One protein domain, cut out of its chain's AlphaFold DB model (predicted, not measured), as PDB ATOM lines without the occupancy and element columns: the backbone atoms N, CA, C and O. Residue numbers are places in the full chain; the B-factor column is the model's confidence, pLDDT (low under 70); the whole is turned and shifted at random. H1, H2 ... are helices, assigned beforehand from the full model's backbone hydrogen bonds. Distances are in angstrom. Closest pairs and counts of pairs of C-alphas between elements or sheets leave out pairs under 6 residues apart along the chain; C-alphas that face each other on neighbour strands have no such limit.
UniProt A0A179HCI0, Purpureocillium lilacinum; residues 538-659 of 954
ATOM      1  N   VAL A 538     198.430 244.285 347.662       83.06
ATOM      2  CA  VAL A 538     198.913 243.230 346.754       83.06
ATOM      3  C   VAL A 538     198.173 241.912 346.931       83.06
ATOM      4  O   VAL A 538     197.862 241.236 345.951       83.06
ATOM      5  N   ASP A 539     197.857 241.526 348.158       76.56
ATOM      6  CA  ASP A 539     197.094 240.310 348.402       76.56
ATOM      7  C   ASP A 539     195.640 240.453 347.905       76.56
ATOM      8  O   ASP A 539     195.117 239.503 347.319       76.56
ATOM      9  N   ASN A 540     195.009 241.632 348.025       76.50
ATOM     10  CA  ASN A 540     193.681 241.881 347.433       76.50
ATOM     11  C   ASN A 540     193.694 241.662 345.912       76.50
ATOM     12  O   ASN A 540     192.839 240.949 345.381       76.50
ATOM     13  N   LEU A 541     194.718 242.183 345.227       84.19
ATOM     14  CA  LEU A 541     194.933 241.933 343.802       84.19
ATOM     15  C   LEU A 541     195.099 240.439 343.499       84.19
ATOM     16  O   LEU A 541     194.492 239.930 342.562       84.19
ATOM     17  N   ARG A 542     195.863 239.694 344.306       83.19
ATOM     18  CA  ARG A 542     196.027 238.240 344.117       83.19
ATOM     19  C   ARG A 542     194.715 237.479 344.255       83.19
ATOM     20  O   ARG A 542     194.499 236.520 343.516       83.19
ATOM     21  N   TRP A 543     193.855 237.866 345.198       76.31
ATOM     22  CA  TRP A 543     192.536 237.251 345.349       76.31
ATOM     23  C   TRP A 543     191.639 237.560 344.152       76.31
ATOM     24  O   TRP A 543     191.013 236.643 343.619       76.31
ATOM     25  N   PHE A 544     191.638 238.815 343.699       80.94
ATOM     26  CA  PHE A 544     190.922 239.235 342.499       80.94
ATOM     27  C   PHE A 544     191.359 238.409 341.279       80.94
ATOM     28  O   PHE A 544     190.530 237.755 340.647       80.94
ATOM     29  N   LEU A 545     192.672 238.334 341.023       81.38
ATOM     30  CA  LEU A 545     193.254 237.533 339.942       81.38
ATOM     31  C   LEU A 545     192.870 236.050 340.061       81.38
ATOM     32  O   LEU A 545     192.429 235.444 339.092       81.38
ATOM     33  N   LYS A 546     192.965 235.458 341.258       77.00
ATOM     34  CA  LYS A 546     192.610 234.046 341.472       77.00
ATOM     35  C   LYS A 546     191.127 233.763 341.211       77.00
ATOM     36  O   LYS A 546     190.791 232.669 340.768       77.00
ATOM     37  N   ARG A 547     190.239 234.695 341.561       74.50
ATOM     38  CA  ARG A 547     188.790 234.493 341.461       74.50
ATOM     39  C   ARG A 547     188.258 234.731 340.051       74.50
ATOM     40  O   ARG A 547     187.341 234.017 339.656       74.50
ATOM     41  N   TYR A 548     188.819 235.705 339.336       72.62
ATOM     42  CA  TYR A 548     188.250 236.197 338.081       72.62
ATOM     43  C   TYR A 548     189.172 236.036 336.857       72.62
ATOM     44  O   TYR A 548     188.679 236.076 335.739       72.62
ATOM     45  N   VAL A 549     190.483 235.798 337.017       67.88
ATOM     46  CA  VAL A 549     191.467 235.743 335.903       67.88
ATOM     47  C   VAL A 549     191.927 234.301 335.610       67.88
ATOM     48  O   VAL A 549     193.106 234.002 335.469       67.88
ATOM     49  N   GLY A 550     190.980 233.364 335.520       56.28
ATOM     50  CA  GLY A 550     191.262 231.953 335.194       56.28
ATOM     51  C   GLY A 550     190.066 231.142 334.685       56.28
ATOM     52  O   GLY A 550     190.154 229.919 334.611       56.28
ATOM     53  N   ARG A 551     188.948 231.812 334.382       52.47
ATOM     54  CA  ARG A 551     187.771 231.255 333.693       52.47
ATOM     55  C   ARG A 551     187.827 231.649 332.213       52.47
ATOM     56  O   ARG A 551     188.721 232.405 331.840       52.47
ATOM     57  N   ASP A 552     186.942 231.089 331.389       46.34
ATOM     58  CA  ASP A 552     186.940 231.274 329.933       46.34
ATOM     59  C   ASP A 552     187.096 232.770 329.550       46.34
ATOM     60  O   ASP A 552     186.220 233.584 329.856       46.34
ATOM     61  N   PRO A 553     188.234 233.175 328.949       51.91
ATOM     62  CA  PRO A 553     188.659 234.575 328.873       51.91
ATOM     63  C   PRO A 553     187.804 235.473 327.966       51.91
ATOM     64  O   PRO A 553     187.986 236.696 328.006       51.91
ATOM     65  N   VAL A 554     186.905 234.897 327.160       48.50
ATOM     66  CA  VAL A 554     186.061 235.624 326.193       48.50
ATOM     67  C   VAL A 554     184.633 235.843 326.712       48.50
ATOM     68  O   VAL A 554     184.059 236.897 326.453       48.50
ATOM     69  N   ALA A 555     184.069 234.905 327.483       48.19
ATOM     70  CA  ALA A 555     182.691 235.004 327.983       48.19
ATOM     71  C   ALA A 555     182.545 235.941 329.204       48.19
ATOM     72  O   ALA A 555     181.527 236.617 329.340       48.19
ATOM     73  N   ASP A 556     183.583 236.043 330.045       62.22
ATOM     74  CA  ASP A 556     183.534 236.745 331.342       62.22
ATOM     75  C   ASP A 556     184.131 238.175 331.310       62.22
ATOM     76  O   ASP A 556     184.261 238.826 332.349       62.22
ATOM     77  N   GLU A 557     184.520 238.700 330.139       71.25
ATOM     78  CA  GLU A 557     185.215 239.998 330.022       71.25
ATOM     79  C   GLU A 557     184.431 241.194 330.602       71.25
ATOM     80  O   GLU A 557     185.025 241.968 331.363       71.25
ATOM     81  N   PRO A 558     183.126 241.371 330.313       73.69
ATOM     82  CA  PRO A 558     182.360 242.484 330.868       73.69
ATOM     83  C   PRO A 558     182.230 242.390 332.390       73.69
ATOM     84  O   PRO A 558     182.384 243.400 333.074       73.69
ATOM     85  N   GLU A 559     182.016 241.184 332.933       76.19
ATOM     86  CA  GLU A 559     181.931 240.985 334.383       76.19
ATOM     87  C   GLU A 559     183.287 241.260 335.047       76.19
ATOM     88  O   GLU A 559     183.345 241.952 336.064       76.19
ATOM     89  N   LEU A 560     184.394 240.788 334.465       81.88
ATOM     90  CA  LEU A 560     185.739 241.065 334.972       81.88
ATOM     91  C   LEU A 560     185.995 242.575 335.080       81.88
ATOM     92  O   LEU A 560     186.468 243.043 336.120       81.88
ATOM     93  N   MET A 561     185.673 243.337 334.030       85.38
ATOM     94  CA  MET A 561     185.854 244.791 334.007       85.38
ATOM     95  C   MET A 561     184.907 245.497 334.980       85.38
ATOM     96  O   MET A 561     185.331 246.407 335.693       85.38
ATOM     97  N   GLU A 562     183.645 245.084 335.071       78.81
ATOM     98  CA  GLU A 562     182.695 245.666 336.020       78.81
ATOM     99  C   GLU A 562     183.163 245.455 337.468       78.81
ATOM    100  O   GLU A 562     183.156 246.387 338.273       78.81
ATOM    101  N   ARG A 563     183.626 244.244 337.799       78.81
ATOM    102  CA  ARG A 563     184.111 243.896 339.142       78.81
ATOM    103  C   ARG A 563     185.417 244.600 339.487       78.81
ATOM    104  O   ARG A 563     185.566 245.029 340.627       78.81
ATOM    105  N   LEU A 564     186.348 244.706 338.534       83.69
ATOM    106  CA  LEU A 564     187.631 245.381 338.735       83.69
ATOM    107  C   LEU A 564     187.422 246.861 339.061       83.69
ATOM    108  O   LEU A 564     187.919 247.351 340.069       83.69
ATOM    109  N   PHE A 565     186.645 247.549 338.224       81.94
ATOM    110  CA  PHE A 565     186.399 248.986 338.342       81.94
ATOM    111  C   PHE A 565     185.329 249.347 339.384       81.94
ATOM    112  O   PHE A 565     185.022 250.521 339.565       81.94
ATOM    113  N   ALA A 566     184.778 248.358 340.096       72.94
ATOM    114  CA  ALA A 566     183.987 248.588 341.301       72.94
ATOM    115  C   ALA A 566     184.859 248.820 342.555       72.94
ATOM    116  O   ALA A 566     184.327 249.273 343.569       72.94
ATOM    117  N   ASP A 567     186.164 248.512 342.508       75.00
ATOM    118  CA  ASP A 567     187.116 248.723 343.607       75.00
ATOM    119  C   ASP A 567     188.099 249.859 343.269       75.00
ATOM    120  O   ASP A 567     189.176 249.650 342.702       75.00
ATOM    121  N   ASP A 568     187.722 251.082 343.652       75.81
ATOM    122  CA  ASP A 568     188.531 252.285 343.437       75.81
ATOM    123  C   ASP A 568     189.941 252.163 344.045       75.81
ATOM    124  O   ASP A 568     190.916 252.609 343.438       75.81
ATOM    125  N   ASP A 569     190.090 251.561 345.233       77.19
ATOM    126  CA  ASP A 569     191.403 251.453 345.883       77.19
ATOM    127  C   ASP A 569     192.332 250.541 345.080       77.19
ATOM    128  O   ASP A 569     193.503 250.876 344.880       77.19
ATOM    129  N   LEU A 570     191.808 249.433 344.555       81.94
ATOM    130  CA  LEU A 570     192.558 248.541 343.678       81.94
ATOM    131  C   LEU A 570     192.909 249.235 342.354       81.94
ATOM    132  O   LEU A 570     194.061 249.163 341.911       81.94
ATOM    133  N   CYS A 571     191.976 249.991 341.769       84.50
ATOM    134  CA  CYS A 571     192.230 250.758 340.553       84.50
ATOM    135  C   CYS A 571     193.331 251.811 340.716       84.50
ATOM    136  O   CYS A 571     194.248 251.863 339.894       84.50
ATOM    137  N   TYR A 572     193.275 252.623 341.774       83.62
ATOM    138  CA  TYR A 572     194.250 253.692 342.004       83.62
ATOM    139  C   TYR A 572     195.613 253.184 342.456       83.62
ATOM    140  O   TYR A 572     196.624 253.786 342.097       83.62
ATOM    141  N   THR A 573     195.648 252.098 343.229       84.75
ATOM    142  CA  THR A 573     196.898 251.528 343.747       84.75
ATOM    143  C   THR A 573     197.770 250.968 342.631       84.75
ATOM    144  O   THR A 573     198.984 251.151 342.656       84.75
ATOM    145  N   PHE A 574     197.161 250.262 341.679       88.12
ATOM    146  CA  PHE A 574     197.891 249.526 340.645       88.12
ATOM    147  C   PHE A 574     197.921 250.230 339.286       88.12
ATOM    148  O   PHE A 574     198.586 249.746 338.374       88.12
ATOM    149  N   GLY A 575     197.223 251.362 339.145       87.38
ATOM    150  CA  GLY A 575     197.242 252.188 337.937       87.38
ATOM    151  C   GLY A 575     196.178 251.835 336.892       87.38
ATOM    152  O   GLY A 575     196.230 252.361 335.782       87.38
ATOM    153  N   PHE A 576     195.184 250.997 337.215       88.25
ATOM    154  CA  PHE A 576     194.091 250.666 336.281       88.25
ATOM    155  C   PHE A 576     193.246 251.885 335.900       88.25
ATOM    156  O   PHE A 576     192.657 251.924 334.822       88.25
ATOM    157  N   ASN A 577     193.226 252.922 336.740       86.19
ATOM    158  CA  ASN A 577     192.594 254.198 336.417       86.19
ATOM    159  C   ASN A 577     193.234 254.913 335.211       86.19
ATOM    160  O   ASN A 577     192.589 255.777 334.614       86.19
ATOM    161  N   GLN A 578     194.470 254.560 334.840       86.75
ATOM    162  CA  GLN A 578     195.182 255.099 333.677       86.75
ATOM    163  C   GLN A 578     194.950 254.297 332.389       86.75
ATOM    164  O   GLN A 578     195.368 254.747 331.322       86.75
ATOM    165  N   CYS A 579     194.294 253.136 332.464       87.62
ATOM    166  CA  CYS A 579     193.930 252.349 331.290       87.62
ATOM    167  C   CYS A 579     192.759 253.006 330.546       87.62
ATOM    168  O   CYS A 579     191.774 253.450 331.149       87.62
ATOM    169  N   VAL A 580     192.882 253.066 329.223       85.38
ATOM    170  CA  VAL A 580     191.902 253.619 328.286       85.38
ATOM    171  C   VAL A 580     191.031 252.510 327.699       85.38
ATOM    172  O   VAL A 580     189.839 252.727 327.526       85.38
ATOM    173  N   SER A 581     191.579 251.318 327.442       88.00
ATOM    174  CA  SER A 581     190.842 250.188 326.853       88.00
ATOM    175  C   SER A 581     190.893 248.923 327.713       88.00
ATOM    176  O   SER A 581     191.780 248.761 328.552       88.00
ATOM    177  N   ALA A 582     189.965 247.992 327.461       85.62
ATOM    178  CA  ALA A 582     189.949 246.675 328.099       85.62
ATOM    179  C   ALA A 582     191.245 245.887 327.827       85.62
ATOM    180  O   ALA A 582     191.751 245.191 328.707       85.62
ATOM    181  N   GLY A 583     191.820 246.044 326.629       86.75
ATOM    182  CA  GLY A 583     193.109 245.454 326.260       86.75
ATOM    183  C   GLY A 583     194.260 245.989 327.111       86.75
ATOM    184  O   GLY A 583     195.038 245.211 327.652       86.75
ATOM    185  N   GLU A 584     194.321 247.304 327.331       88.56
ATOM    186  CA  GLU A 584     195.323 247.905 328.219       88.56
ATOM    187  C   GLU A 584     195.169 247.441 329.671       88.56
ATOM    188  O   GLU A 584     196.156 247.166 330.354       88.56
ATOM    189  N   THR A 585     193.929 247.323 330.152       88.94
ATOM    190  CA  THR A 585     193.649 246.761 331.475       88.94
ATOM    191  C   THR A 585     194.140 245.320 331.576       88.94
ATOM    192  O   THR A 585     194.756 244.958 332.579       88.94
ATOM    193  N   ARG A 586     193.946 244.506 330.529       85.31
ATOM    194  CA  ARG A 586     194.502 243.149 330.454       85.31
ATOM    195  C   ARG A 586     196.024 243.144 330.432       85.31
ATOM    196  O   ARG A 586     196.610 242.334 331.142       85.31
ATOM    197  N   TYR A 587     196.668 244.041 329.688       86.25
ATOM    198  CA  TYR A 587     198.128 244.161 329.690       86.25
ATOM    199  C   TYR A 587     198.656 244.483 331.084       86.25
ATOM    200  O   TYR A 587     199.588 243.835 331.551       86.25
ATOM    201  N   LEU A 588     198.017 245.411 331.796       87.69
ATOM    202  CA  LEU A 588     198.411 245.739 333.161       87.69
ATOM    203  C   LEU A 588     198.144 244.588 334.146       87.69
ATOM    204  O   LEU A 588     199.009 244.287 334.967       87.69
ATOM    205  N   LEU A 589     196.997 243.903 334.045       87.38
ATOM    206  CA  LEU A 589     196.706 242.698 334.837       87.38
ATOM    207  C   LEU A 589     197.749 241.606 334.586       87.38
ATOM    208  O   LEU A 589     198.263 241.028 335.540       87.38
ATOM    209  N   PHE A 590     198.089 241.365 333.320       82.81
ATOM    210  CA  PHE A 590     199.091 240.391 332.900       82.81
ATOM    211  C   PHE A 590     200.467 240.717 333.485       82.81
ATOM    212  O   PHE A 590     201.123 239.850 334.057       82.81
ATOM    213  N   ILE A 591     200.881 241.980 333.409       83.19
ATOM    214  CA  ILE A 591     202.145 242.470 333.965       83.19
ATOM    215  C   ILE A 591     202.189 242.250 335.471       83.19
ATOM    216  O   ILE A 591     203.133 241.649 335.976       83.19
ATOM    217  N   LEU A 592     201.147 242.663 336.190       86.50
ATOM    218  CA  LEU A 592     201.078 242.485 337.636       86.50
ATOM    219  C   LEU A 592     201.047 241.003 338.027       86.50
ATOM    220  O   LEU A 592     201.714 240.610 338.984       86.50
ATOM    221  N   GLN A 593     200.324 240.168 337.277       84.12
ATOM    222  CA  GLN A 593     200.294 238.718 337.462       84.12
ATOM    223  C   GLN A 593     201.677 238.094 337.238       84.12
ATOM    224  O   GLN A 593     202.098 237.249 338.029       84.12
ATOM    225  N   HIS A 594     202.403 238.531 336.208       79.00
ATOM    226  CA  HIS A 594     203.757 238.066 335.920       79.00
ATOM    227  C   HIS A 594     204.736 238.474 337.027       79.00
ATOM    228  O   HIS A 594     205.456 237.631 337.560       79.00
ATOM    229  N   THR A 595     204.717 239.738 337.463       81.44
ATOM    230  CA  THR A 595     205.556 240.212 338.576       81.44
ATOM    231  C   THR A 595     205.243 239.475 339.875       81.44
ATOM    232  O   THR A 595     206.158 239.128 340.616       81.44
ATOM    233  N   LEU A 596     203.971 239.181 340.147       81.56
ATOM    234  CA  LEU A 596     203.554 238.361 341.288       81.56
ATOM    235  C   LEU A 596     204.078 236.917 341.226       81.56
ATOM    236  O   LEU A 596     204.135 236.253 342.263       81.56
ATOM    237  N   GLY A 597     204.438 236.431 340.035       76.31
ATOM    238  CA  GLY A 597     205.150 235.170 339.835       76.31
ATOM    239  C   GLY A 597     206.655 235.267 340.109       76.31
ATOM    240  O   GLY A 597     207.239 234.300 340.591       76.31
ATOM    241  N   LEU A 598     207.272 236.428 339.852       77.50
ATOM    242  CA  LEU A 598     208.716 236.663 340.020       77.50
ATOM    243  C   LEU A 598     209.112 237.145 341.426       77.50
ATOM    244  O   LEU A 598     210.207 236.851 341.902       77.50
ATOM    245  N   HIS A 599     208.234 237.881 342.105       81.56
ATOM    246  CA  HIS A 599     208.518 238.549 343.376       81.56
ATOM    247  C   HIS A 599     207.556 238.117 344.481       81.56
ATOM    248  O   HIS A 599     206.421 237.702 344.234       81.56
ATOM    249  N   LYS A 600     207.979 238.243 345.747       80.06
ATOM    250  CA  LYS A 600     207.081 237.951 346.868       80.06
ATOM    251  C   LYS A 600     206.069 239.099 347.004       80.06
ATOM    252  O   LYS A 600     206.432 240.259 346.830       80.06
ATOM    253  N   PRO A 601     204.822 238.834 347.435       79.38
ATOM    254  CA  PRO A 601     203.807 239.878 347.635       79.38
ATOM    255  C   PRO A 601     204.249 241.022 348.561       79.38
ATOM    256  O   PRO A 601     203.823 242.162 348.408       79.38
ATOM    257  N   ARG A 602     205.133 240.722 349.522       78.81
ATOM    258  CA  ARG A 602     205.724 241.718 350.427       78.81
ATOM    259  C   ARG A 602     206.631 242.713 349.701       78.81
ATOM    260  O   ARG A 602     206.700 243.859 350.126       78.81
ATOM    261  N   ASP A 603     207.290 242.291 348.623       83.56
ATOM    262  CA  ASP A 603     208.179 243.146 347.837       83.56
ATOM    263  C   ASP A 603     207.361 244.191 347.075       83.56
ATOM    264  O   ASP A 603     207.647 245.380 347.182       83.56
ATOM    265  N   LEU A 604     206.282 243.762 346.409       86.81
ATOM    266  CA  LEU A 604     205.351 244.671 345.732       86.81
ATOM    267  C   LEU A 604     204.667 245.611 346.725       86.81
ATOM    268  O   LEU A 604     204.470 246.781 346.414       86.81
ATOM    269  N   GLN A 605     204.328 245.128 347.925       85.31
ATOM    270  CA  GLN A 605     203.711 245.987 348.931       85.31
ATOM    271  C   GLN A 605     204.681 247.062 349.407       85.31
ATOM    272  O   GLN A 605     204.296 248.222 349.479       85.31
ATOM    273  N   ARG A 606     205.945 246.702 349.651       85.31
ATOM    274  CA  ARG A 606     206.992 247.683 349.944       85.31
ATOM    275  C   ARG A 606     207.106 248.710 348.816       85.31
ATOM    276  O   ARG A 606     207.205 249.896 349.096       85.31
ATOM    277  N   TRP A 607     207.037 248.285 347.552       89.00
ATOM    278  CA  TRP A 607     207.089 249.220 346.425       89.00
ATOM    279  C   TRP A 607     205.880 250.163 346.359       89.00
ATOM    280  O   TRP A 607     206.026 251.308 345.936       89.00
ATOM    281  N   ILE A 608     204.696 249.712 346.782       86.44
ATOM    282  CA  ILE A 608     203.514 250.573 346.944       86.44
ATOM    283  C   ILE A 608     203.744 251.575 348.079       86.44
ATOM    284  O   ILE A 608     203.531 252.769 347.884       86.44
ATOM    285  N   ASP A 609     204.207 251.106 349.239       82.31
ATOM    286  CA  ASP A 609     204.422 251.935 350.431       82.31
ATOM    287  C   ASP A 609     205.497 253.016 350.192       82.31
ATOM    288  O   ASP A 609     205.372 254.144 350.666       82.31
ATOM    289  N   GLU A 610     206.524 252.695 349.400       85.94
ATOM    290  CA  GLU A 610     207.594 253.606 348.970       85.94
ATOM    291  C   GLU A 610     207.225 254.443 347.729       85.94
ATOM    292  O   GLU A 610     208.049 255.217 347.235       85.94
ATOM    293  N   ASN A 611     206.005 254.291 347.203       83.81
ATOM    294  CA  ASN A 611     205.516 254.953 345.991       83.81
ATOM    295  C   ASN A 611     206.451 254.774 344.772       83.81
ATOM    296  O   ASN A 611     206.670 255.688 343.975       83.81
ATOM    297  N   CYS A 612     207.040 253.584 344.640       86.81
ATOM    298  CA  CYS A 612     207.987 253.225 343.586       86.81
ATOM    299  C   CYS A 612     207.548 251.999 342.758       86.81
ATOM    300  O   CYS A 612     208.321 251.534 341.922       86.81
ATOM    301  N   LEU A 613     206.305 251.518 342.929       88.38
ATOM    302  CA  LEU A 613     205.737 250.341 342.251       88.38
ATOM    303  C   LEU A 613     206.052 250.298 340.753       88.38
ATOM    304  O   LEU A 613     206.730 249.379 340.304       88.38
ATOM    305  N   HIS A 614     205.617 251.294 339.979       87.06
ATOM    306  CA  HIS A 614     205.796 251.268 338.524       87.06
ATOM    307  C   HIS A 614     207.266 251.335 338.084       87.06
ATOM    308  O   HIS A 614     207.621 250.737 337.065       87.06
ATOM    309  N   ARG A 615     208.126 251.998 338.875       85.94
ATOM    310  CA  ARG A 615     209.581 252.039 338.657       85.94
ATOM    311  C   ARG A 615     210.187 250.653 338.852       85.94
ATOM    312  O   ARG A 615     210.917 250.185 337.991       85.94
ATOM    313  N   GLN A 616     209.853 249.988 339.954       86.38
ATOM    314  CA  GLN A 616     210.375 248.661 340.280       86.38
ATOM    315  C   GLN A 616     209.824 247.574 339.357       86.38
ATOM    316  O   GLN A 616     210.565 246.678 338.968       86.38
ATOM    317  N   LEU A 617     208.563 247.700 338.926       85.81
ATOM    318  CA  LEU A 617     208.001 246.887 337.851       85.81
ATOM    319  C   LEU A 617     208.889 246.999 336.609       85.81
ATOM    320  O   LEU A 617     209.425 245.990 336.164       85.81
ATOM    321  N   ARG A 618     209.153 248.215 336.112       83.06
ATOM    322  CA  ARG A 618     210.044 248.427 334.959       83.06
ATOM    323  C   ARG A 618     211.411 247.759 335.144       83.06
ATOM    324  O   ARG A 618     211.814 247.006 334.263       83.06
ATOM    325  N   GLU A 619     212.091 247.989 336.266       79.25
ATOM    326  CA  GLU A 619     213.412 247.395 336.536       79.25
ATOM    327  C   GLU A 619     213.366 245.858 336.590       79.25
ATOM    328  O   GLU A 619     214.206 245.191 335.985       79.25
ATOM    329  N   SER A 620     212.344 245.279 337.232       73.69
ATOM    330  CA  SER A 620     212.157 243.822 337.281       73.69
ATOM    331  C   SER A 620     212.015 243.207 335.887       73.69
ATOM    332  O   SER A 620     212.560 242.134 335.627       73.69
ATOM    333  N   PHE A 621     211.361 243.921 334.965       70.94
ATOM    334  CA  PHE A 621     211.177 243.476 333.586       70.94
ATOM    335  C   PHE A 621     212.417 243.668 332.708       70.94
ATOM    336  O   PHE A 621     212.681 242.833 331.841       70.94
ATOM    337  N   PHE A 622     213.203 244.730 332.922       66.38
ATOM    338  CA  PHE A 622     214.492 244.896 332.234       66.38
ATOM    339  C   PHE A 622     215.434 243.727 332.533       66.38
ATOM    340  O   PHE A 622     216.119 243.243 331.634       66.38
ATOM    341  N   LEU A 623     215.416 243.232 333.773       62.94
ATOM    342  CA  LEU A 623     216.227 242.094 334.194       62.94
ATOM    343  C   LEU A 623     215.701 240.757 333.647       62.94
ATOM    344  O   LEU A 623     216.500 239.939 333.195       62.94
ATOM    345  N   SER A 624     214.382 240.529 333.619       59.91
ATOM    346  CA  SER A 624     213.792 239.256 333.167       59.91
ATOM    347  C   SER A 624     213.813 239.047 331.646       59.91
ATOM    348  O   SER A 624     213.822 237.908 331.181       59.91
ATOM    349  N   ARG A 625     213.906 240.118 330.845       57.97
ATOM    350  CA  ARG A 625     214.032 240.042 329.374       57.97
ATOM    351  C   ARG A 625     215.334 239.353 328.909       57.97
ATOM    352  O   ARG A 625     215.431 238.945 327.754       57.97
ATOM    353  N   SER A 626     216.309 239.188 329.808       49.91
ATOM    354  CA  SER A 626     217.572 238.477 329.553       49.91
ATOM    355  C   SER A 626     217.455 236.942 329.611       49.91
ATOM    356  O   SER A 626     218.339 236.239 329.123       49.91
ATOM    357  N   THR A 627     216.338 236.397 330.114       50.03
ATOM    358  CA  THR A 627     216.122 234.949 330.268       50.03
ATOM    359  C   THR A 627     214.746 234.514 329.743       50.03
ATOM    360  O   THR A 627     213.759 234.556 330.465       50.03
ATOM    361  N   ARG A 628     214.722 234.074 328.473       50.47
ATOM    362  CA  ARG A 628     213.729 233.209 327.787       50.47
ATOM    363  C   ARG A 628     212.227 233.406 328.102       50.47
ATOM    364  O   ARG A 628     211.742 232.833 329.066       50.47
ATOM    365  N   ASP A 629     211.473 233.987 327.159       44.91
ATOM    366  CA  ASP A 629     210.306 233.310 326.547       44.91
ATOM    367  C   ASP A 629     209.837 234.004 325.245       44.91
ATOM    368  O   ASP A 629     209.784 235.230 325.177       44.91
ATOM    369  N   LYS A 630     209.510 233.234 324.196       47.28
ATOM    370  CA  LYS A 630     209.149 233.727 322.840       47.28
ATOM    371  C   LYS A 630     207.627 233.729 322.584       47.28
ATOM    372  O   LYS A 630     207.189 233.393 321.488       47.28
ATOM    373  N   ASN A 631     206.806 234.096 323.567       51.62
ATOM    374  CA  ASN A 631     205.353 234.206 323.372       51.62
ATOM    375  C   ASN A 631     204.960 235.625 322.899       51.62
ATOM    376  O   ASN A 631     205.290 236.611 323.557       51.62
ATOM    377  N   LEU A 632     204.261 235.735 321.755       47.03
ATOM    378  CA  LEU A 632     203.869 237.010 321.114       47.03
ATOM    379  C   LEU A 632     203.005 237.957 321.988       47.03
ATOM    380  O   LEU A 632     203.333 239.144 322.026       47.03
ATOM    381  N   PRO A 633     201.973 237.495 322.735       51.75
ATOM    382  CA  PRO A 633     201.115 238.376 323.550       51.75
ATOM    383  C   PRO A 633     201.880 239.084 324.676       51.75
ATOM    384  O   PRO A 633     201.556 240.194 325.096       51.75
ATOM    385  N   THR A 634     202.941 238.432 325.146       62.78
ATOM    386  CA  THR A 634     203.839 238.900 326.196       62.78
ATOM    387  C   THR A 634     204.613 240.137 325.722       62.78
ATOM    388  O   THR A 634     204.732 241.113 326.458       62.78
ATOM    389  N   ASN A 635     205.063 240.158 324.460       66.88
ATOM    390  CA  ASN A 635     205.831 241.274 323.899       66.88
ATOM    391  C   ASN A 635     204.997 242.545 323.689       66.88
ATOM    392  O   ASN A 635     205.521 243.642 323.898       66.88
ATOM    393  N   GLU A 636     203.725 242.423 323.307       77.44
ATOM    394  CA  GLU A 636     202.836 243.576 323.109       77.44
ATOM    395  C   GLU A 636     202.498 244.264 324.432       77.44
ATOM    396  O   GLU A 636     202.701 245.472 324.559       77.44
ATOM    397  N   ALA A 637     202.089 243.493 325.448       78.75
ATOM    398  CA  ALA A 637     201.818 244.018 326.785       78.75
ATOM    399  C   ALA A 637     203.042 244.742 327.371       78.75
ATOM    400  O   ALA A 637     202.925 245.828 327.943       78.75
ATOM    401  N   PHE A 638     204.237 244.171 327.190       78.94
ATOM    402  CA  PHE A 638     205.480 244.782 327.657       78.94
ATOM    403  C   PHE A 638     205.877 246.032 326.877       78.94
ATOM    404  O   PHE A 638     206.296 247.017 327.486       78.94
ATOM    405  N   SER A 639     205.751 246.009 325.549       81.94
ATOM    406  CA  SER A 639     206.055 247.172 324.710       81.94
ATOM    407  C   SER A 639     205.130 248.335 325.054       81.94
ATOM    408  O   SER A 639     205.600 249.458 325.240       81.94
ATOM    409  N   TRP A 640     203.843 248.038 325.252       87.81
ATOM    410  CA  TRP A 640     202.862 248.986 325.762       87.81
ATOM    411  C   TRP A 640     203.291 249.561 327.116       87.81
ATOM    412  O   TRP A 640     203.449 250.769 327.243       87.81
ATOM    413  N   TYR A 641     203.577 248.728 328.120       86.12
ATOM    414  CA  TYR A 641     203.906 249.221 329.463       86.12
ATOM    415  C   TYR A 641     205.160 250.092 329.506       86.12
ATOM    416  O   TYR A 641     205.190 251.100 330.212       86.12
ATOM    417  N   LEU A 642     206.197 249.724 328.746       83.38
ATOM    418  CA  LEU A 642     207.405 250.537 328.642       83.38
ATOM    419  C   LEU A 642     207.104 251.900 328.015       83.38
ATOM    420  O   LEU A 642     207.568 252.903 328.552       83.38
ATOM    421  N   ASN A 643     206.296 251.942 326.951       84.94
ATOM    422  CA  ASN A 643     205.846 253.187 326.332       84.94
ATOM    423  C   ASN A 643     205.012 254.051 327.296       84.94
ATOM    424  O   ASN A 643     205.212 255.260 327.411       84.94
ATOM    425  N   GLU A 644     204.104 253.441 328.056       85.19
ATOM    426  CA  GLU A 644     203.261 254.174 329.008       85.19
ATOM    427  C   GLU A 644     204.018 254.659 330.249       85.19
ATOM    428  O   GLU A 644     203.659 255.667 330.866       85.19
ATOM    429  N   TYR A 645     205.097 253.971 330.619       80.38
ATOM    430  CA  TYR A 645     206.003 254.436 331.658       80.38
ATOM    431  C   TYR A 645     206.896 255.584 331.164       80.38
ATOM    432  O   TYR A 645     207.056 256.577 331.874       80.38
ATOM    433  N   THR A 646     207.472 255.494 329.957       79.75
ATOM    434  CA  THR A 646     208.348 256.550 329.404       79.75
ATOM    435  C   THR A 646     207.594 257.841 329.109       79.75
ATOM    436  O   THR A 646     208.133 258.923 329.326       79.75
ATOM    437  N   THR A 647     206.325 257.748 328.713       78.06
ATOM    438  CA  THR A 647     205.414 258.898 328.567       78.06
ATOM    439  C   THR A 647     204.903 259.447 329.909       78.06
ATOM    440  O   THR A 647     204.078 260.361 329.946       78.06
ATOM    441  N   ASN A 648     205.418 258.925 331.029       71.12
ATOM    442  CA  ASN A 648     205.121 259.320 332.403       71.12
ATOM    443  C   ASN A 648     203.643 259.132 332.808       71.12
ATOM    444  O   ASN A 648     203.178 259.746 333.766       71.12
ATOM    445  N   ARG A 649     202.878 258.303 332.087       77.56
ATOM    446  CA  ARG A 649     201.435 258.119 332.308       77.56
ATOM    447  C   ARG A 649     201.136 257.218 333.505       77.56
ATOM    448  O   ARG A 649     200.238 257.533 334.280       77.56
ATOM    449  N   LEU A 650     201.883 256.128 333.676       75.50
ATOM    450  CA  LEU A 650     201.731 255.215 334.821       75.50
ATOM    451  C   LEU A 650     202.455 255.707 336.087       75.50
ATOM    452  O   LEU A 650     202.194 255.231 337.183       75.50
ATOM    453  N   SER A 651     203.360 256.672 335.950       65.75
ATOM    454  CA  SER A 651     204.145 257.263 337.044       65.75
ATOM    455  C   SER A 651     203.554 258.564 337.599       65.75
ATOM    456  O   SER A 651     204.067 259.095 338.584       65.75
ATOM    457  N   GLN A 652     202.472 259.078 337.007       63.38
ATOM    458  CA  GLN A 652     201.721 260.203 337.563       63.38
ATOM    459  C   GLN A 652     200.940 259.780 338.818       63.38
ATOM    460  O   GLN A 652     200.308 258.722 338.815       63.38
ATOM    461  N   PRO A 653     200.918 260.606 339.882       58.06
ATOM    462  CA  PRO A 653     200.102 260.325 341.053       58.06
ATOM    463  C   PRO A 653     198.620 260.288 340.667       58.06
ATOM    464  O   PRO A 653     198.070 261.241 340.111       58.06
ATOM    465  N   SER A 654     197.977 259.164 340.974       63.09
ATOM    466  CA  SER A 654     196.554 258.943 340.744       63.09
ATOM    467  C   SER A 654     195.697 259.979 341.475       63.09
ATOM    468  O   SER A 654     195.740 260.088 342.699       63.09
ATOM    469  N   ILE A 655     194.885 260.727 340.724       62.53
ATOM    470  CA  ILE A 655     193.884 261.641 341.284       62.53
ATOM    471  C   ILE A 655     192.590 260.851 341.499       62.53
ATOM    472  O   ILE A 655     192.000 260.356 340.537       62.53
ATOM    473  N   TYR A 656     192.148 260.755 342.754       63.28
ATOM    474  CA  TYR A 656     190.903 260.076 343.119       63.28
ATOM    475  C   TYR A 656     189.700 260.697 342.385       63.28
ATOM    476  O   TYR A 656     189.608 261.920 342.258       63.28
ATOM    477  N   GLY A 657     188.790 259.863 341.889       62.12
ATOM    478  CA  GLY A 657     187.637 260.254 341.075       62.12
ATOM    479  C   GLY A 657     187.923 260.521 339.589       62.12
ATOM    480  O   GLY A 657     187.036 261.014 338.898       62.12
ATOM    481  N   ARG A 658     189.131 260.241 339.068       69.81
ATOM    482  CA  ARG A 658     189.446 260.399 337.631       69.81
ATOM    483  C   ARG A 658     189.887 259.092 336.982       69.81
ATOM    484  O   ARG A 658     190.917 258.529 337.350       69.81
ATOM    485  N   TYR A 659     189.139 258.674 335.963       82.00
ATOM    486  CA  TYR A 659     189.419 257.503 335.137       82.00
ATOM    487  C   TYR A 659     189.685 257.907 333.687       82.00
ATOM    488  O   TYR A 659     188.912 258.646 333.077       82.00
TER     489      TYR A 659
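AT A GLANCE: This is residues 538 to 659 of the 954 residues of a protein of Purpureocillium lilacinum (UniProt A0A179HCI0). A compact, rounded cluster of crossed helices has H4 running through its middle, with H1, H2 and H3 to one side and H5, H6 and H7 to the other. Loop residues 550 to 555 stick out, as do 626 to 632, of which 632 belongs to H7; a tail, residues 647 to 659, leads from H7 back toward the H3 side. The printed part has 122 residues with seven named helices, H1 to H7 in order, and no named strand: all helix. It is compact, with a radius of gyration of the C-alphas of 13.9 A and spans of 36 by 32 by 28 A.

HOW THE PARTS SIT: H1, residues 538 to 548, is close to but not clearly touching H2, residues 557 to 564; their closest C-alphas, Tyr 548 and Leu 560, are 6.3 A apart. H3, residues 568 to 574, is likewise close to H1, at Leu 570 and Leu 541, 7.0 A between C-alphas. H4, residues 582 to 598, touches H7, residues 632 to 646, with residues 584 to 591 alone, about perpendicular at 84 degrees; the closest C-alphas, Tyr 587 and Ala 637, are 4.7 A apart. H5, residues 601 to 609, touches H1 at a steep tilt of 59 degrees, closest at the C-alphas of Gln 605 and Val 538, 5.9 A. H6, residues 613 to 624, only just touches H5, with 3 pairs of C-alphas within 8 A, only at the corner; the closest are Leu 613 and Trp 607, 4.5 A. Every O i to N i+4 pair is within hydrogen-bond range in H1 to H6, and 10 of 11 in H7.

IN THESE COORDINATES: H1 begins at C-alpha 538 (198.913, 243.230, 346.754). H4 spans 24.4 A and H7 21.7 A, ending at C-alpha 646 (208.348, 256.550, 329.404).

THE WHOLE: The printed part has no cut and no long link. Confidence is under 70 at residues 549 to 556, 622 to 635 and 651 to 658.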